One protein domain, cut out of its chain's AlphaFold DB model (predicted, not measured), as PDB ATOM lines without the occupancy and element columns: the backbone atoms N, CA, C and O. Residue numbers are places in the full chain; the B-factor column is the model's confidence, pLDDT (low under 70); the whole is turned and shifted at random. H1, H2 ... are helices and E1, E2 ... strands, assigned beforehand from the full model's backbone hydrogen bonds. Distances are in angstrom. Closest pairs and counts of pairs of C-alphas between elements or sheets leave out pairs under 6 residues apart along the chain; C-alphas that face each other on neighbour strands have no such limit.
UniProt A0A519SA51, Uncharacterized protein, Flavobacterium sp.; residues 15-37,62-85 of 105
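AT A GLANCE: This is residues 15 to 37 and 62 to 85 of the 105 residues of an uncharacterized protein of Flavobacterium sp. (UniProt A0A519SA51). Two strands, E2 and E3, cross a little way apart without pairing; two short helices, H1 then H2, lead into E3, and residues 15 to 25, holding E1, stick out as an arm. The 47 printed residues have named elements in the order E1, E2, H1, H2, E3, class mixed, loose with radius of gyration of the C-alphas 12.4 A, spanning 34 by 28 by 17 A.

HOW THE PARTS SIT: Start at H2, residues 68 to 74; it and E3, residues 75 to 81, meet only through their link. H1, residues 62 to 66, and H2 only just touch, only at the corner, with 3 pairs of C-alphas within 8 A, the closest Asp 63 and Val 71 at 6.4 A. In both helices every O i to N i+4 pair is within hydrogen-bond range. E2, residues 27 to 31, and E3 are near each other. E1, residues 19 to 21, is apart from E2. E1, E2 and E3 pair with no named strand; residues 15 to 16 pair antiparallel with 19 to 20 of E1.

IN THESE COORDINATES: Find C-alpha 19 at (207.370, -74.298, 41.186), where E1 begins, 6.6 A long. E2 measures 13.5 A, H1 5.7 A and H2 10.0 A; E3 runs 17.2 A to C-alpha 81 at (199.461, -86.350, 36.940).

THE WHOLE: Residues 38 to 61 are not printed; C-alphas 37 and 62 are 12.6 A apart. No printed residue is under 70 in pLDDT.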
ATOM      1  N   GLU A  15     209.315 -71.882  35.269       93.88
ATOM      2  CA  GLU A  15     209.186 -71.411  36.643       93.88
ATOM      3  C   GLU A  15     207.875 -70.633  36.792       93.88
ATOM      4  O   GLU A  15     207.668 -69.608  36.143       93.88
ATOM      5  N   TYR A  16     206.972 -71.125  37.640       90.69
ATOM      6  CA  TYR A  16     205.656 -70.526  37.845       90.69
ATOM      7  C   TYR A  16     205.241 -70.631  39.313       90.69
ATOM      8  O   TYR A  16     205.193 -71.719  39.886       90.69
ATOM      9  N   SER A  17     204.968 -69.486  39.945       89.94
ATOM     10  CA  SER A  17     204.572 -69.397  41.363       89.94
ATOM     11  C   SER A  17     205.487 -70.184  42.323       89.94
ATOM     12  O   SER A  17     205.014 -70.808  43.271       89.94
ATOM     13  N   GLY A  18     206.802 -70.172  42.071       89.44
ATOM     14  CA  GLY A  18     207.809 -70.862  42.889       89.44
ATOM     15  C   GLY A  18     207.946 -72.369  42.631       89.44
ATOM     16  O   GLY A  18     208.769 -73.018  43.272       89.44
ATOM     17  N   VAL A  19     207.175 -72.935  41.697       93.88
ATOM     18  CA  VAL A  19     207.370 -74.298  41.186       93.88
ATOM     19  C   VAL A  19     208.279 -74.241  39.965       93.88
ATOM     20  O   VAL A  19     208.070 -73.412  39.082       93.88
ATOM     21  N   LYS A  20     209.273 -75.132  39.918       95.88
ATOM     22  CA  LYS A  20     210.169 -75.314  38.774       95.88
ATOM     23  C   LYS A  20     209.883 -76.664  38.139       95.88
ATOM     24  O   LYS A  20     209.904 -77.673  38.836       95.88
ATOM     25  N   VAL A  21     209.630 -76.676  36.839       96.56
ATOM     26  CA  VAL A  21     209.400 -77.892  36.059       96.56
ATOM     27  C   VAL A  21     210.429 -77.947  34.947       96.56
ATOM     28  O   VAL A  21     210.505 -77.039  34.122       96.56
ATOM     29  N   LYS A  22     211.214 -79.024  34.930       96.06
ATOM     30  CA  LYS A  22     212.189 -79.269  33.871       96.06
ATOM     31  C   LYS A  22     211.510 -79.826  32.635       96.06
ATOM     32  O   LYS A  22     210.834 -80.851  32.751       96.06
ATOM     33  N   ALA A  23     211.744 -79.239  31.467       93.12
ATOM     34  CA  ALA A  23     211.100 -79.691  30.232       93.12
ATOM     35  C   ALA A  23     211.407 -81.166  29.914       93.12
ATOM     36  O   ALA A  23     210.505 -81.933  29.587       93.12
ATOM     37  N   GLU A  24     212.657 -81.591  30.115       94.94
ATOM     38  CA  GLU A  24     213.110 -82.980  29.921       94.94
ATOM     39  C   GLU A  24     212.368 -84.009  30.798       94.94
ATOM     40  O   GLU A  24     212.289 -85.187  30.455       94.94
ATOM     41  N   SER A  25     211.822 -83.573  31.939       96.06
ATOM     42  CA  SER A  25     211.139 -84.446  32.900       96.06
ATOM     43  C   SER A  25     209.654 -84.627  32.595       96.06
ATOM     44  O   SER A  25     209.026 -85.549  33.121       96.06
ATOM     45  N   VAL A  26     209.092 -83.759  31.751       96.94
ATOM     46  CA  VAL A  26     207.674 -83.770  31.409       96.94
ATOM     47  C   VAL A  26     207.429 -84.756  30.281       96.94
ATOM     48  O   VAL A  26     208.120 -84.765  29.262       96.94
ATOM     49  N   LYS A  27     206.390 -85.569  30.450       97.81
ATOM     50  CA  LYS A  27     205.862 -86.413  29.377       97.81
ATOM     51  C   LYS A  27     204.419 -86.055  29.089       97.81
ATOM     52  O   LYS A  27     203.738 -85.476  29.934       97.81
ATOM     53  N   VAL A  28     203.940 -86.438  27.914       97.38
ATOM     54  CA  VAL A  28     202.571 -86.160  27.483       97.38
ATOM     55  C   VAL A  28     201.900 -87.438  27.012       97.38
ATOM     56  O   VAL A  28     202.486 -88.202  26.250       97.38
ATOM     57  N   ALA A  29     200.672 -87.671  27.463       97.19
ATOM     58  CA  ALA A  29     199.789 -88.696  26.924       97.19
ATOM     59  C   ALA A  29     198.655 -88.035  26.135       97.19
ATOM     60  O   ALA A  29     198.064 -87.055  26.597       97.19
ATOM     61  N   LEU A  30     198.358 -88.602  24.965       95.94
ATOM     62  CA  LEU A  30     197.223 -88.223  24.132       95.94
ATOM     63  C   LEU A  30     196.053 -89.173  24.401       95.94
ATOM     64  O   LEU A  30     196.232 -90.390  24.400       95.94
ATOM     65  N   ASP A  31     194.866 -88.613  24.589       93.81
ATOM     66  CA  ASP A  31     193.604 -89.347  24.660       93.81
ATOM     67  C   ASP A  31     192.756 -89.015  23.426       93.81
ATOM     68  O   ASP A  31     192.340 -87.871  23.229       93.81
ATOM     69  N   LEU A  32     192.529 -90.023  22.583       91.19
ATOM     70  CA  LEU A  32     191.850 -89.893  21.291       91.19
ATOM     71  C   LEU A  32     190.382 -90.345  21.335       91.19
ATOM     72  O   LEU A  32     189.713 -90.348  20.309       91.19
ATOM     73  N   GLU A  33     189.853 -90.712  22.504       78.38
ATOM     74  CA  GLU A  33     188.507 -91.293  22.648       78.38
ATOM     75  C   GLU A  33     187.363 -90.268  22.471       78.38
ATOM     76  O   GLU A  33     186.181 -90.599  22.592       78.38
ATOM     77  N   ARG A  34     187.679 -88.991  22.229       74.88
ATOM     78  CA  ARG A  34     186.714 -87.879  22.176       74.88
ATOM     79  C   ARG A  34     186.816 -87.102  20.864       74.88
ATOM     80  O   ARG A  34     187.769 -87.234  20.111       74.88
ATOM     81  N   SER A  35     185.839 -86.226  20.617       82.69
ATOM     82  CA  SER A  35     185.803 -85.347  19.433       82.69
ATOM     83  C   SER A  35     186.966 -84.351  19.340       82.69
ATOM     84  O   SER A  35     187.215 -83.803  18.271       82.69
ATOM     85  N   LYS A  36     187.657 -84.101  20.456       90.12
ATOM     86  CA  LYS A  36     188.902 -83.337  20.548       90.12
ATOM     87  C   LYS A  36     189.932 -84.162  21.311       90.12
ATOM     88  O   LYS A  36     189.557 -84.935  22.194       90.12
ATOM     89  N   ILE A  37     191.210 -83.931  21.026       94.69
ATOM     90  CA  ILE A  37     192.319 -84.661  21.647       94.69
ATOM     91  C   ILE A  37     192.449 -84.229  23.110       94.69
ATOM     92  O   ILE A  37     192.688 -83.057  23.409       94.69
ATOM     93  N   LEU A  62     201.819 -76.280  26.993       94.38
ATOM     94  CA  LEU A  62     201.041 -76.563  25.790       94.38
ATOM     95  C   LEU A  62     201.065 -75.400  24.799       94.38
ATOM     96  O   LEU A  62     201.249 -75.641  23.608       94.38
ATOM     97  N   ASP A  63     200.984 -74.158  25.274       91.75
ATOM     98  CA  ASP A  63     201.107 -72.967  24.432       91.75
ATOM     99  C   ASP A  63     202.476 -72.898  23.751       91.75
ATOM    100  O   ASP A  63     202.586 -72.494  22.596       91.75
ATOM    101  N   GLN A  64     203.539 -73.323  24.438       90.69
ATOM    102  CA  GLN A  64     204.879 -73.381  23.852       90.69
ATOM    103  C   GLN A  64     205.017 -74.481  22.801       90.69
ATOM    104  O   GLN A  64     205.665 -74.265  21.774       90.69
ATOM    105  N   ALA A  65     204.435 -75.652  23.066       92.00
ATOM    106  CA  ALA A  65     204.575 -76.820  22.208       92.00
ATOM    107  C   ALA A  65     203.680 -76.753  20.962       92.00
ATOM    108  O   ALA A  65     204.126 -77.069  19.859       92.00
ATOM    109  N   LEU A  66     202.421 -76.349  21.130       91.75
ATOM    110  CA  LEU A  66     201.404 -76.365  20.075       91.75
ATOM    111  C   LEU A  66     201.089 -74.971  19.528       91.75
ATOM    112  O   LEU A  66     200.700 -74.836  18.369       91.75
ATOM    113  N   GLY A  67     201.274 -73.935  20.346       90.12
ATOM    114  CA  GLY A  67     200.750 -72.600  20.087       90.12
ATOM    115  C   GLY A  67     199.331 -72.429  20.632       90.12
ATOM    116  O   GLY A  67     198.498 -73.330  20.541       90.12
ATOM    117  N   GLU A  68     199.050 -71.228  21.138       88.06
ATOM    118  CA  GLU A  68     197.777 -70.838  21.769       88.06
ATOM    119  C   GLU A  68     196.544 -71.212  20.924       88.06
ATOM    120  O   GLU A  68     195.559 -71.732  21.439       88.06
ATOM    121  N   TYR A  69     196.607 -71.025  19.599       90.38
ATOM    122  CA  TYR A  69     195.484 -71.354  18.715       90.38
ATOM    123  C   TYR A  69     195.119 -72.846  18.740       90.38
ATOM    124  O   TYR A  69     193.940 -73.191  18.816       90.38
ATOM    125  N   ASP A  70     196.111 -73.739  18.665       91.69
ATOM    126  CA  ASP A  70     195.869 -75.184  18.675       91.69
ATOM    127  C   ASP A  70     195.399 -75.645  20.063       91.69
ATOM    128  O   ASP A  70     194.497 -76.483  20.152       91.69
ATOM    129  N   VAL A  71     195.936 -75.046  21.134       92.06
ATOM    130  CA  VAL A  71     195.481 -75.283  22.512       92.06
ATOM    131  C   VAL A  71     194.000 -74.929  22.667       92.06
ATOM    132  O   VAL A  71     193.211 -75.776  23.077       92.06
ATOM    133  N   GLU A  72     193.582 -73.736  22.256       91.06
ATOM    134  CA  GLU A  72     192.198 -73.272  22.427       91.06
ATOM    135  C   GLU A  72     191.196 -74.003  21.518       91.06
ATOM    136  O   GLU A  72     190.050 -74.280  21.893       91.06
ATOM    137  N   THR A  73     191.599 -74.332  20.287       90.69
ATOM    138  CA  THR A  73     190.655 -74.843  19.281       90.69
ATOM    139  C   THR A  73     190.606 -76.366  19.211       90.69
ATOM    140  O   THR A  73     189.516 -76.915  19.003       90.69
ATOM    141  N   LYS A  74     191.725 -77.065  19.441       91.94
ATOM    142  CA  LYS A  74     191.860 -78.504  19.145       91.94
ATOM    143  C   LYS A  74     192.032 -79.392  20.370       91.94
ATOM    144  O   LYS A  74     191.735 -80.585  20.284       91.94
ATOM    145  N   VAL A  75     192.457 -78.840  21.502       94.25
ATOM    146  CA  VAL A  75     192.568 -79.597  22.755       94.25
ATOM    147  C   VAL A  75     191.193 -79.720  23.414       94.25
ATOM    148  O   VAL A  75     190.392 -78.785  23.432       94.25
ATOM    149  N   GLY A  76     190.880 -80.922  23.897       94.25
ATOM    150  CA  GLY A  76     189.606 -81.243  24.538       94.25
ATOM    151  C   GLY A  76     189.620 -80.977  26.036       94.25
ATOM    152  O   GLY A  76     188.862 -80.153  26.540       94.25
ATOM    153  N   TYR A  77     190.475 -81.702  26.750       94.44
ATOM    154  CA  TYR A  77     190.699 -81.517  28.178       94.44
ATOM    155  C   TYR A  77     192.195 -81.551  28.469       94.44
ATOM    156  O   TYR A  77     192.961 -82.161  27.723       94.44
ATOM    157  N   ILE A  78     192.585 -80.911  29.567       96.19
ATOM    158  CA  ILE A  78     193.957 -80.897  30.064       96.19
ATOM    159  C   ILE A  78     193.928 -81.444  31.491       96.19
ATOM    160  O   ILE A  78     193.244 -80.891  32.352       96.19
ATOM    161  N   ASP A  79     194.650 -82.533  31.734       96.69
ATOM    162  CA  ASP A  79     194.872 -83.100  33.068       96.69
ATOM    163  C   ASP A  79     196.371 -83.114  33.393       96.69
ATOM    164  O   ASP A  79     197.227 -83.089  32.503       96.69
ATOM    165  N   VAL A  80     196.698 -83.156  34.683       97.69
ATOM    166  CA  VAL A  80     198.081 -83.259  35.160       97.69
ATOM    167  C   VAL A  80     198.174 -84.370  36.187       97.69
ATOM    168  O   VAL A  80     197.349 -84.460  37.096       97.69
ATOM    169  N   ARG A  81     199.190 -85.223  36.043       97.88
ATOM    170  CA  ARG A  81     199.461 -86.350  36.940       97.88
ATOM    171  C   ARG A  81     200.948 -86.461  37.240       97.88
ATOM    172  O   ARG A  81     201.778 -86.030  36.451       97.88
ATOM    173  N   SER A  82     201.288 -87.102  38.353       97.19
ATOM    174  CA  SER A  82     202.683 -87.409  38.700       97.19
ATOM    175  C   SER A  82     203.229 -88.636  37.973       97.19
ATOM    176  O   SER A  82     204.434 -88.784  37.793       97.19
ATOM    177  N   SER A  83     202.343 -89.524  37.519       96.12
ATOM    178  CA  SER A  83     202.702 -90.729  36.775       96.12
ATOM    179  C   SER A  83     201.587 -91.143  35.817       96.12
ATOM    180  O   SER A  83     200.421 -90.781  35.992       96.12
ATOM    181  N   ALA A  84     201.961 -91.920  34.802       94.06
ATOM    182  CA  ALA A  84     201.027 -92.595  33.914       94.06
ATOM    183  C   ALA A  84     201.031 -94.109  34.189       94.06
ATOM    184  O   ALA A  84     202.081 -94.665  34.525       94.06
ATOM    185  N   PRO A  85     199.888 -94.799  34.018       92.31
ATOM    186  CA  PRO A  85     199.851 -96.258  33.994       92.31
ATOM    187  C   PRO A  85     200.771 -96.815  32.902       92.31
ATOM    188  O   PRO A  85     200.873 -96.231  31.826       92.31
TER     189      PRO A  85